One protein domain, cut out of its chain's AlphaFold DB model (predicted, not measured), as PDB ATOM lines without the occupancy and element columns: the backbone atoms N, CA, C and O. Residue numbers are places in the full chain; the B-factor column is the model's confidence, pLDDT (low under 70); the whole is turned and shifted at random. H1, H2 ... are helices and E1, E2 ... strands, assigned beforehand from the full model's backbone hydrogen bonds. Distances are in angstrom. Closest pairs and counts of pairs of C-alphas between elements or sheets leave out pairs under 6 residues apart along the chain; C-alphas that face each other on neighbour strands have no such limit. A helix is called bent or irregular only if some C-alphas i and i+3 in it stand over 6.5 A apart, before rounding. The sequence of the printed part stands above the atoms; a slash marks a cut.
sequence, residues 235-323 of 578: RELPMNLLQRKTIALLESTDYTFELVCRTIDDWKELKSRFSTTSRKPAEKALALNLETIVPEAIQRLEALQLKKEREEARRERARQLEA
ATOM      1  N   ARG A 235      42.171  31.739 -46.002       95.88
ATOM      2  CA  ARG A 235      42.617  33.050 -46.471       95.88
ATOM      3  C   ARG A 235      42.108  34.149 -45.553       95.88
ATOM      4  O   ARG A 235      41.011  34.048 -45.018       95.88
ATOM      5  N   GLU A 236      42.901  35.192 -45.398       94.38
ATOM      6  CA  GLU A 236      42.614  36.353 -44.563       94.38
ATOM      7  C   GLU A 236      42.476  37.611 -45.422       94.38
ATOM      8  O   GLU A 236      43.176  37.760 -46.435       94.38
ATOM      9  N   LEU A 237      41.565  38.500 -45.013       91.19
ATOM     10  CA  LEU A 237      41.277  39.755 -45.705       91.19
ATOM     11  C   LEU A 237      42.553  40.561 -46.031       91.19
ATOM     12  O   LEU A 237      43.480  40.624 -45.220       91.19
ATOM     13  N   PRO A 238      42.612  41.236 -47.197       85.81
ATOM     14  CA  PRO A 238      43.803  41.971 -47.605       85.81
ATOM     15  C   PRO A 238      44.161  43.115 -46.650       85.81
ATOM     16  O   PRO A 238      43.452  44.121 -46.577       85.81
ATOM     17  N   MET A 239      45.342  43.044 -46.028       74.12
ATOM     18  CA  MET A 239      45.854  44.119 -45.160       74.12
ATOM     19  C   MET A 239      46.123  45.431 -45.926       74.12
ATOM     20  O   MET A 239      46.199  46.512 -45.351       74.12
ATOM     21  N   ASN A 240      46.233  45.369 -47.254       65.44
ATOM     22  CA  ASN A 240      46.527  46.532 -48.097       65.44
ATOM     23  C   ASN A 240      45.285  47.396 -48.383       65.44
ATOM     24  O   ASN A 240      45.416  48.535 -48.825       65.44
ATOM     25  N   LEU A 241      44.079  46.872 -48.123       60.78
ATOM     26  CA  LEU A 241      42.825  47.636 -48.178       60.78
ATOM     27  C   LEU A 241      42.596  48.456 -46.889       60.78
ATOM     28  O   LEU A 241      41.590  49.156 -46.752       60.78
ATOM     29  N   LEU A 242      43.549  48.408 -45.949       56.03
ATOM     30  CA  LEU A 242      43.474  49.029 -44.630       56.03
ATOM     31  C   LEU A 242      43.985  50.467 -44.636       56.03
ATOM     32  O   LEU A 242      45.043  50.801 -44.106       56.03
ATOM     33  N   GLN A 243      43.187  51.369 -45.199       62.03
ATOM     34  CA  GLN A 243      43.261  52.769 -44.780       62.03
ATOM     35  C   GLN A 243      42.850  52.872 -43.294       62.03
ATOM     36  O   GLN A 243      42.103  52.032 -42.802       62.03
ATOM     37  N   ARG A 244      43.297  53.912 -42.565       60.97
ATOM     38  CA  ARG A 244      43.086  54.099 -41.102       60.97
ATOM     39  C   ARG A 244      41.663  53.817 -40.580       60.97
ATOM     40  O   ARG A 244      41.520  53.471 -39.416       60.97
ATOM     41  N   LYS A 245      40.620  53.966 -41.407       59.59
ATOM     42  CA  LYS A 245      39.221  53.681 -41.035       59.59
ATOM     43  C   LYS A 245      38.902  52.180 -40.924       59.59
ATOM     44  O   LYS A 245      37.978  51.824 -40.208       59.59
ATOM     45  N   THR A 246      39.664  51.314 -41.586       55.12
ATOM     46  CA  THR A 246      39.428  49.863 -41.641       55.12
ATOM     47  C   THR A 246      40.169  49.098 -40.539       55.12
ATOM     48  O   THR A 246      39.774  47.989 -40.217       55.12
ATOM     49  N   ILE A 247      41.194  49.682 -39.904       62.53
ATOM     50  CA  ILE A 247      41.866  49.066 -38.739       62.53
ATOM     51  C   ILE A 247      40.886  48.942 -37.568       62.53
ATOM     52  O   ILE A 247      40.747  47.864 -37.011       62.53
ATOM     53  N   ALA A 248      40.116  50.001 -37.293       65.12
ATOM     54  CA  ALA A 248      39.025  49.948 -36.320       65.12
ATOM     55  C   ALA A 248      37.959  48.907 -36.708       65.12
ATOM     56  O   ALA A 248      37.372  48.276 -35.836       65.12
ATOM     57  N   LEU A 249      37.733  48.687 -38.013       65.38
ATOM     58  CA  LEU A 249      36.820  47.649 -38.490       65.38
ATOM     59  C   LEU A 249      37.383  46.240 -38.246       65.38
ATOM     60  O   LEU A 249      36.633  45.391 -37.782       65.38
ATOM     61  N   LEU A 250      38.675  45.981 -38.486       65.31
ATOM     62  CA  LEU A 250      39.307  44.699 -38.132       65.31
ATOM     63  C   LEU A 250      39.345  44.464 -36.624       65.31
ATOM     64  O   LEU A 250      39.073  43.358 -36.182       65.31
ATOM     65  N   GLU A 251      39.630  45.498 -35.833       65.81
ATOM     66  CA  GLU A 251      39.558  45.408 -34.371       65.81
ATOM     67  C   GLU A 251      38.123  45.127 -33.898       65.81
ATOM     68  O   GLU A 251      37.931  44.450 -32.891       65.81
ATOM     69  N   SER A 252      37.116  45.597 -34.645       67.25
ATOM     70  CA  SER A 252      35.699  45.360 -34.348       67.25
ATOM     71  C   SER A 252      35.119  44.069 -34.942       67.25
ATOM     72  O   SER A 252      34.037  43.656 -34.530       67.25
ATOM     73  N   THR A 253      35.780  43.447 -35.924       76.31
ATOM     74  CA  THR A 253      35.249  42.274 -36.630       76.31
ATOM     75  C   THR A 253      36.014  41.029 -36.215       76.31
ATOM     76  O   THR A 253      37.196  40.856 -36.494       76.31
ATOM     77  N   ASP A 254      35.305  40.104 -35.577       81.19
ATOM     78  CA  ASP A 254      35.874  38.814 -35.187       81.19
ATOM     79  C   ASP A 254      36.108  37.879 -36.392       81.19
ATOM     80  O   ASP A 254      36.752  36.842 -36.235       81.19
ATOM     81  N   TYR A 255      35.630  38.251 -37.590       89.94
ATOM     82  CA  TYR A 255      35.559  37.410 -38.793       89.94
ATOM     83  C   TYR A 255      36.487  37.886 -39.922       89.94
ATOM     84  O   TYR A 255      36.038  38.487 -40.900       89.94
ATOM     85  N   THR A 256      37.789  37.625 -39.805       91.38
ATOM     86  CA  THR A 256      38.784  38.038 -40.817       91.38
ATOM     87  C   THR A 256      39.261  36.901 -41.722       91.38
ATOM     88  O   THR A 256      39.949  37.171 -42.709       91.38
ATOM     89  N   PHE A 257      38.870  35.655 -41.429       94.69
ATOM     90  CA  PHE A 257      39.292  34.457 -42.157       94.69
ATOM     91  C   PHE A 257      38.164  33.842 -42.994       94.69
ATOM     92  O   PHE A 257      36.972  34.006 -42.735       94.69
ATOM     93  N   GLU A 258      38.547  33.079 -44.007       95.44
ATOM     94  CA  GLU A 258      37.654  32.241 -44.798       95.44
ATOM     95  C   GLU A 258      38.337  30.899 -45.059       95.44
ATOM     96  O   GLU A 258      39.479  30.858 -45.524       95.44
ATOM     97  N   LEU A 259      37.643  29.801 -44.759       96.94
ATOM     98  CA  LEU A 259      38.109  28.452 -45.067       96.94
ATOM     99  C   LEU A 259      37.974  28.198 -46.574       96.94
ATOM    100  O   LEU A 259      36.868  28.174 -47.105       96.94
ATOM    101  N   VAL A 260      39.108  28.010 -47.249       96.69
ATOM    102  CA  VAL A 260      39.183  27.822 -48.707       96.69
ATOM    103  C   VAL A 260      39.238  26.346 -49.075       96.69
ATOM    104  O   VAL A 260      38.584  25.937 -50.029       96.69
ATOM    105  N   CYS A 261      40.021  25.551 -48.339       97.38
ATOM    106  CA  CYS A 261      40.156  24.119 -48.601       97.38
ATOM    107  C   CYS A 261      40.019  23.307 -47.322       97.38
ATOM    108  O   CYS A 261      40.761  23.527 -46.363       97.38
ATOM    109  N   ARG A 262      39.108  22.334 -47.348       95.88
ATOM    110  CA  ARG A 262      38.887  21.336 -46.295       95.88
ATOM    111  C   ARG A 262      38.873  19.916 -46.855       95.88
ATOM    112  O   ARG A 262      39.302  18.983 -46.182       95.88
ATOM    113  N   THR A 263      38.354  19.744 -48.065       96.75
ATOM    114  CA  THR A 263      38.200  18.451 -48.728       96.75
ATOM    115  C   THR A 263      39.254  18.247 -49.812       96.75
ATOM    116  O   THR A 263      39.885  19.193 -50.283       96.75
ATOM    117  N   ILE A 264      39.440  16.994 -50.236       96.94
ATOM    118  CA  ILE A 264      40.336  16.650 -51.351       96.94
ATOM    119  C   ILE A 264      39.929  17.397 -52.630       96.94
ATOM    120  O   ILE A 264      40.793  17.806 -53.407       96.94
ATOM    121  N   ASP A 265      38.629  17.585 -52.848       97.19
ATOM    122  CA  ASP A 265      38.118  18.244 -54.046       97.19
ATOM    123  C   ASP A 265      38.400  19.747 -54.019       97.19
ATOM    124  O   ASP A 265      38.858  20.282 -55.028       97.19
ATOM    125  N   ASP A 266      38.282  20.397 -52.855       97.06
ATOM    126  CA  ASP A 266      38.660  21.808 -52.696       97.06
ATOM    127  C   ASP A 266      40.139  22.019 -53.050       97.06
ATOM    128  O   ASP A 266      40.502  22.978 -53.732       97.06
ATOM    129  N   TRP A 267      41.010  21.098 -52.620       97.00
ATOM    130  CA  TRP A 267      42.443  21.128 -52.917       97.00
ATOM    131  C   TRP A 267      42.741  20.932 -54.410       97.00
ATOM    132  O   TRP A 267      43.605  21.616 -54.973       97.00
ATOM    133  N   LYS A 268      42.015  20.029 -55.078       94.88
ATOM    134  CA  LYS A 268      42.112  19.828 -56.534       94.88
ATOM    135  C   LYS A 268      41.624  21.055 -57.299       94.88
ATOM    136  O   LYS A 268      42.264  21.462 -58.270       94.88
ATOM    137  N   GLU A 269      40.531  21.668 -56.853       95.69
ATOM    138  CA  GLU A 269      40.001  22.883 -57.459       95.69
ATOM    139  C   GLU A 269      40.965  24.058 -57.268       95.69
ATOM    140  O   GLU A 269      41.278  24.760 -58.233       95.69
ATOM    141  N   LEU A 270      41.519  24.237 -56.065       94.62
ATOM    142  CA  LEU A 270      42.508  25.273 -55.770       94.62
ATOM    143  C   LEU A 270      43.702  25.201 -56.729       94.62
ATOM    144  O   LEU A 270      44.114  26.223 -57.283       94.62
ATOM    145  N   LYS A 271      44.213  23.991 -56.984       91.69
ATOM    146  CA  LYS A 271      45.313  23.761 -57.932       91.69
ATOM    147  C   LYS A 271      44.979  24.237 -59.347       91.69
ATOM    148  O   LYS A 271      45.864  24.706 -60.051       91.69
ATOM    149  N   SER A 272      43.717  24.140 -59.767       91.69
ATOM    150  CA  SER A 272      43.278  24.630 -61.081       91.69
ATOM    151  C   SER A 272      43.163  26.159 -61.152       91.69
ATOM    152  O   SER A 272      43.316  26.737 -62.228       91.69
ATOM    153  N   ARG A 273      42.921  26.825 -60.013       91.12
ATOM    154  CA  ARG A 273      42.724  28.281 -59.935       91.12
ATOM    155  C   ARG A 273      44.036  29.065 -59.996       91.12
ATOM    156  O   ARG A 273      44.053  30.163 -60.552       91.12
ATOM    157  N   PHE A 274      45.122  28.525 -59.443       89.19
ATOM    158  CA  PHE A 274      46.426  29.190 -59.418       89.19
ATOM    159  C   PHE A 274      47.341  28.661 -60.519       89.19
ATOM    160  O   PHE A 274      47.652  27.477 -60.573       89.19
ATOM    161  N   SER A 275      47.820  29.563 -61.378       82.00
ATOM    162  CA  SER A 275      48.820  29.234 -62.393       82.00
ATOM    163  C   SER A 275      50.180  29.816 -62.024       82.00
ATOM    164  O   SER A 275      50.309  31.020 -61.781       82.00
ATOM    165  N   THR A 276      51.225  28.989 -62.092       83.88
ATOM    166  CA  THR A 276      52.633  29.409 -61.952       83.88
ATOM    167  C   THR A 276      53.075  30.393 -63.045       83.88
ATOM    168  O   THR A 276      54.124  31.032 -62.933       83.88
ATOM    169  N   THR A 277      52.252  30.579 -64.082       83.62
ATOM    170  CA  THR A 277      52.454  31.559 -65.157       83.62
ATOM    171  C   THR A 277      51.909  32.959 -64.848       83.62
ATOM    172  O   THR A 277      51.945  33.824 -65.727       83.62
ATOM    173  N   SER A 278      51.417  33.227 -63.626       87.00
ATOM    174  CA  SER A 278      50.958  34.575 -63.263       87.00
ATOM    175  C   SER A 278      52.064  35.625 -63.435       87.00
ATOM    176  O   SER A 278      53.232  35.414 -63.101       87.00
ATOM    177  N   ARG A 279      51.675  36.801 -63.946       87.38
ATOM    178  CA  ARG A 279      52.570  37.954 -64.132       87.38
ATOM    179  C   ARG A 279      52.912  38.660 -62.817       87.38
ATOM    180  O   ARG A 279      53.883  39.409 -62.782       87.38
ATOM    181  N   LYS A 280      52.120  38.470 -61.752       90.50
ATOM    182  CA  LYS A 280      52.355  39.117 -60.453       90.50
ATOM    183  C   LYS A 280      53.313  38.263 -59.605       90.50
ATOM    184  O   LYS A 280      52.981  37.111 -59.331       90.50
ATOM    185  N   PRO A 281      54.452  38.809 -59.129       91.50
ATOM    186  CA  PRO A 281      55.435  38.036 -58.364       91.50
ATOM    187  C   PRO A 281      54.878  37.377 -57.095       91.50
ATOM    188  O   PRO A 281      55.222  36.236 -56.815       91.50
ATOM    189  N   ALA A 282      53.995  38.066 -56.363       89.31
ATOM    190  CA  ALA A 282      53.394  37.548 -55.130       89.31
ATOM    191  C   ALA A 282      52.514  36.309 -55.377       89.31
ATOM    192  O   ALA A 282      52.708  35.276 -54.744       89.31
ATOM    193  N   GLU A 283      51.626  36.380 -56.372       91.94
ATOM    194  CA  GLU A 283      50.764  35.256 -56.758       91.94
ATOM    195  C   GLU A 283      51.584  34.095 -57.334       91.94
ATOM    196  O   GLU A 283      51.284  32.936 -57.069       91.94
ATOM    197  N   LYS A 284      52.663  34.393 -58.072       93.69
ATOM    198  CA  LYS A 284      53.602  33.374 -58.554       93.69
ATOM    199  C   LYS A 284      54.314  32.657 -57.401       93.69
ATOM    200  O   LYS A 284      54.456  31.439 -57.454       93.69
ATOM    201  N   ALA A 285      54.750  33.386 -56.372       94.25
ATOM    202  CA  ALA A 285      55.364  32.798 -55.181       94.25
ATOM    203  C   ALA A 285      54.366  31.924 -54.403       94.25
ATOM    204  O   ALA A 285      54.695  30.796 -54.045       94.25
ATOM    205  N   LEU A 286      53.126  32.400 -54.229       95.06
ATOM    206  CA  LEU A 286      52.044  31.612 -53.637       95.06
ATOM    207  C   LEU A 286      51.781  30.329 -54.443       95.06
ATOM    208  O   LEU A 286      51.691  29.256 -53.858       95.06
ATOM    209  N   ALA A 287      51.709  30.419 -55.775       95.00
ATOM    210  CA  ALA A 287      51.489  29.262 -56.641       95.00
ATOM    211  C   ALA A 287      52.600  28.204 -56.502       95.00
ATOM    212  O   ALA A 287      52.289  27.018 -56.450       95.00
ATOM    213  N   LEU A 288      53.867  28.616 -56.381       95.06
ATOM    214  CA  LEU A 288      54.997  27.703 -56.154       95.06
ATOM    215  C   LEU A 288      54.927  27.015 -54.780       95.06
ATOM    216  O   LEU A 288      55.156  25.810 -54.673       95.06
ATOM    217  N   ASN A 289      54.568  27.761 -53.732       95.56
ATOM    218  CA  ASN A 289      54.386  27.190 -52.395       95.56
ATOM    219  C   ASN A 289      53.218  26.191 -52.378       95.56
ATOM    220  O   ASN A 289      53.349  25.087 -51.850       95.56
ATOM    221  N   LEU A 290      52.097  26.537 -53.019       95.44
ATOM    222  CA  LEU A 290      50.947  25.644 -53.164       95.44
ATOM    223  C   LEU A 290      51.284  24.397 -53.990       95.44
ATOM    224  O   LEU A 290      50.834  23.313 -53.641       95.44
ATOM    225  N   GLU A 291      52.105  24.503 -55.035       95.12
ATOM    226  CA  GLU A 291      52.531  23.344 -55.834       95.12
ATOM    227  C   GLU A 291      53.265  22.289 -54.991       95.12
ATOM    228  O   GLU A 291      53.108  21.093 -55.235       95.12
ATOM    229  N   THR A 292      53.988  22.727 -53.958       95.12
ATOM    230  CA  THR A 292      54.679  21.843 -53.008       95.12
ATOM    231  C   THR A 292      53.720  21.255 -51.969       95.12
ATOM    232  O   THR A 292      53.786  20.069 -51.666       95.12
ATOM    233  N   ILE A 293      52.800  22.066 -51.439       96.06
ATOM    234  CA  ILE A 293      51.957  21.683 -50.295       96.06
ATOM    235  C   ILE A 293      50.719  20.878 -50.710       96.06
ATOM    236  O   ILE A 293      50.311  19.960 -50.001       96.06
ATOM    237  N   VAL A 294      50.110  21.196 -51.857       95.81
ATOM    238  CA  VAL A 294      48.865  20.558 -52.322       95.81
ATOM    239  C   VAL A 294      48.992  19.024 -52.392       95.81
ATOM    240  O   VAL A 294      48.096  18.351 -51.881       95.81
ATOM    241  N   PRO A 295      50.061  18.433 -52.969       96.62
ATOM    242  CA  PRO A 295      50.220  16.979 -52.989       96.62
ATOM    243  C   PRO A 295      50.294  16.362 -51.587       96.62
ATOM    244  O   PRO A 295      49.666  15.332 -51.350       96.62
ATOM    245  N   GLU A 296      51.010  16.996 -50.652       96.56
ATOM    246  CA  GLU A 296      51.136  16.510 -49.271       96.56
ATOM    247  C   GLU A 296      49.800  16.571 -48.521       96.56
ATOM    248  O   GLU A 296      49.431  15.618 -47.829       96.56
ATOM    249  N   ALA A 297      49.052  17.666 -48.677       95.81
ATOM    250  CA  ALA A 297      47.734  17.832 -48.068       95.81
ATOM    251  C   ALA A 297      46.735  16.787 -48.597       95.81
ATOM    252  O   ALA A 297      46.048  16.135 -47.807       95.81
ATOM    253  N   ILE A 298      46.704  16.564 -49.919       97.06
ATOM    254  CA  ILE A 298      45.865  15.527 -50.542       97.06
ATOM    255  C   ILE A 298      46.253  14.141 -50.020       97.06
ATOM    256  O   ILE A 298      45.380  13.404 -49.565       97.06
ATOM    257  N   GLN A 299      47.546  13.803 -50.001       97.00
ATOM    258  CA  GLN A 299      48.020  12.506 -49.512       97.00
ATOM    259  C   GLN A 299      47.633  12.266 -48.043       97.00
ATOM    260  O   GLN A 299      47.222  11.160 -47.680       97.00
ATOM    261  N   ARG A 300      47.737  13.290 -47.185       95.12
ATOM    262  CA  ARG A 300      47.303  13.209 -45.780       95.12
ATOM    263  C   ARG A 300      45.795  12.977 -45.667       95.12
ATOM    264  O   ARG A 300      45.379  12.123 -44.882       95.12
ATOM    265  N   LEU A 301      44.982  13.693 -46.445       94.75
ATOM    266  CA  LEU A 301      43.525  13.525 -46.451       94.75
ATOM    267  C   LEU A 301      43.105  12.134 -46.951       94.75
ATOM    268  O   LEU A 301      42.269  11.490 -46.318       94.75
ATOM    269  N   GLU A 302      43.728  11.630 -48.017       96.69
ATOM    270  CA  GLU A 302      43.508  10.268 -48.525       96.69
ATOM    271  C   GLU A 302      43.892   9.210 -47.480       96.69
ATOM    272  O   GLU A 302      43.138   8.267 -47.230       96.69
ATOM    273  N   ALA A 303      45.026   9.384 -46.794       95.38
ATOM    274  CA  ALA A 303      45.446   8.484 -45.721       95.38
ATOM    275  C   ALA A 303      44.456   8.479 -44.540       95.38
ATOM    276  O   ALA A 303      44.202   7.425 -43.947       95.38
ATOM    277  N   LEU A 304      43.877   9.636 -44.199       91.38
ATOM    278  CA  LEU A 304      42.840   9.744 -43.170       91.38
ATOM    279  C   LEU A 304      41.540   9.046 -43.590       91.38
ATOM    280  O   LEU A 304      40.974   8.306 -42.780       91.38
ATOM    281  N   GLN A 305      41.095   9.225 -44.838       92.25
ATOM    282  CA  GLN A 305      39.920   8.535 -45.384       92.25
ATOM    283  C   GLN A 305      40.115   7.017 -45.373       92.25
ATOM    284  O   GLN A 305      39.303   6.297 -44.791       92.25
ATOM    285  N   LEU A 306      41.252   6.534 -45.877       95.25
ATOM    286  CA  LEU A 306      41.578   5.108 -45.894       95.25
ATOM    287  C   LEU A 306      41.645   4.508 -44.483       95.25
ATOM    288  O   LEU A 306      41.198   3.381 -44.245       95.25
ATOM    289  N   LYS A 307      42.199   5.246 -43.509       93.88
ATOM    290  CA  LYS A 307      42.220   4.806 -42.108       93.88
ATOM    291  C   LYS A 307      40.800   4.665 -41.552       93.88
ATOM    292  O   LYS A 307      40.514   3.658 -40.902       93.88
ATOM    293  N   LYS A 308      39.925   5.637 -41.826       90.25
ATOM    294  CA  LYS A 308      38.521   5.621 -41.392       90.25
ATOM    295  C   LYS A 308      37.770   4.428 -41.989       90.25
ATOM    296  O   LYS A 308      37.153   3.672 -41.240       90.25
ATOM    297  N   GLU A 309      37.915   4.190 -43.290       93.19
ATOM    298  CA  GLU A 309      37.327   3.034 -43.983       93.19
ATOM    299  C   GLU A 309      37.835   1.701 -43.417       93.19
ATOM    300  O   GLU A 309      37.063   0.768 -43.196       93.19
ATOM    301  N   ARG A 310      39.135   1.598 -43.113       93.94
ATOM    302  CA  ARG A 310      39.717   0.386 -42.518       93.94
ATOM    303  C   ARG A 310      39.181   0.112 -41.113       93.94
ATOM    304  O   ARG A 310      38.955  -1.049 -40.763       93.94
ATOM    305  N   GLU A 311      39.012   1.147 -40.295       90.25
ATOM    306  CA  GLU A 311      38.420   1.021 -38.960       90.25
ATOM    307  C   GLU A 311      36.944   0.625 -39.032       90.25
ATOM    308  O   GLU A 311      36.506  -0.241 -38.272       90.25
ATOM    309  N   GLU A 312      36.197   1.189 -39.978       90.12
ATOM    310  CA  GLU A 312      34.805   0.827 -40.229       90.12
ATOM    311  C   GLU A 312      34.667  -0.615 -40.726       90.12
ATOM    312  O   GLU A 312      33.920  -1.392 -40.134       90.12
ATOM    313  N   ALA A 313      35.479  -1.036 -41.697       92.19
ATOM    314  CA  ALA A 313      35.516  -2.418 -42.168       92.19
ATOM    315  C   ALA A 313      35.912  -3.403 -41.054       92.19
ATOM    316  O   ALA A 313      35.390  -4.517 -40.978       92.19
ATOM    317  N   ARG A 314      36.825  -3.012 -40.154       93.00
ATOM    318  CA  ARG A 314      37.173  -3.814 -38.972       93.00
ATOM    319  C   ARG A 314      35.995  -3.914 -38.004       93.00
ATOM    320  O   ARG A 314      35.756  -4.998 -37.475       93.00
ATOM    321  N   ARG A 315      35.281  -2.811 -37.763       86.00
ATOM    322  CA  ARG A 315      34.095  -2.780 -36.896       86.00
ATOM    323  C   ARG A 315      32.982  -3.651 -37.472       86.00
ATOM    324  O   ARG A 315      32.397  -4.440 -36.742       86.00
ATOM    325  N   GLU A 316      32.761  -3.573 -38.777       90.19
ATOM    326  CA  GLU A 316      31.751  -4.363 -39.469       90.19
ATOM    327  C   GLU A 316      32.097  -5.859 -39.473       90.19
ATOM    328  O   GLU A 316      31.270  -6.691 -39.115       90.19
ATOM    329  N   ARG A 317      33.362  -6.225 -39.719       91.19
ATOM    330  CA  ARG A 317      33.819  -7.617 -39.548       91.19
ATOM    331  C   ARG A 317      33.657  -8.119 -38.116       91.19
ATOM    332  O   ARG A 317      33.317  -9.283 -37.923       91.19
ATOM    333  N   ALA A 318      33.909  -7.276 -37.112       88.12
ATOM    334  CA  ALA A 318      33.702  -7.647 -35.715       88.12
ATOM    335  C   ALA A 318      32.217  -7.921 -35.423       88.12
ATOM    336  O   ALA A 318      31.911  -8.950 -34.827       88.12
ATOM    337  N   ARG A 319      31.309  -7.071 -35.927       86.69
ATOM    338  CA  ARG A 319      29.854  -7.282 -35.835       86.69
ATOM    339  C   ARG A 319      29.421  -8.575 -36.518       86.69
ATOM    340  O   ARG A 319      28.676  -9.357 -35.937       86.69
ATOM    341  N   GLN A 320      29.936  -8.854 -37.713       87.44
ATOM    342  CA  GLN A 320      29.629 -10.090 -38.436       87.44
ATOM    343  C   GLN A 320      30.140 -11.337 -37.699       87.44
ATOM    344  O   GLN A 320      29.441 -12.344 -37.632       87.44
ATOM    345  N   LEU A 321      31.331 -11.279 -37.093       84.06
ATOM    346  CA  LEU A 321      31.870 -12.375 -36.278       84.06
ATOM    347  C   LEU A 321      31.091 -12.601 -34.976       84.06
ATOM    348  O   LEU A 321      31.066 -13.727 -34.480       84.06
ATOM    349  N   GLU A 322      30.484 -11.555 -34.419       82.62
ATOM    350  CA  GLU A 322      29.599 -11.649 -33.256       82.62
ATOM    351  C   GLU A 322      28.221 -12.212 -33.629       82.62
ATOM    352  O   GLU A 322      27.674 -13.034 -32.895       82.62
ATOM    353  N   ALA A 323      27.704 -11.843 -34.804       79.69
ATOM    354  CA  ALA A 323      26.454 -12.367 -35.348       79.69
ATOM    355  C   ALA A 323      26.555 -13.836 -35.793       79.69
ATOM    356  O   ALA A 323      25.547 -14.544 -35.842       79.69
TER     357      ALA A 323
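AT A GLANCE: This is residues 235 to 323 of the 578 residues of an uncharacterized protein of Lichtheimia corymbifera JMRC:FSU:9682 (UniProt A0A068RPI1). An open loop holding short helix H1 is closed where residues 235 to 236 pair with E1; E1 leads to H2, which packs on the long bent helix H3. Residues 303 to 323 of H3 stick out as an arm. The 89 printed residues hold H1, E1, H2 and H3 in that order, mostly helix, extended, with a radius of gyration of the C-alphas of 20.7 A and spans of 68 by 37 by 15 A.

HOW THE PARTS SIT: H1, residues 244 to 252, touches no helix. E1, residues 257 to 261, pairs with no named strand. H3, residues 281 to 323, assigned as one helix by its hydrogen bonds, is bent: C-alphas 292 and 295 are 6.6 A apart. Its arms are H3a, residues 281 to 292, and H3b, residues 295 to 323. H2, residues 264 to 273, touches H3b through residues 297 to 302 alone, opposite ways at a shallow tilt of 18 degrees; the closest C-alphas, of Ile 264 and Ile 298, are 5.7 A apart. Every O i to N i+4 pair is within hydrogen-bond range in H2, H3a and H3b, and 3 of 5 in H1.

IN THESE COORDINATES: H1 begins at C-alpha 244 (43.086, 54.099, -41.102). H3b, 41.7 A long, ends at C-alpha 323 (26.454, -12.367, -35.348).

THE WHOLE: The printed part has no cut and no long link; pLDDT is under 70 at residues 240 to 252.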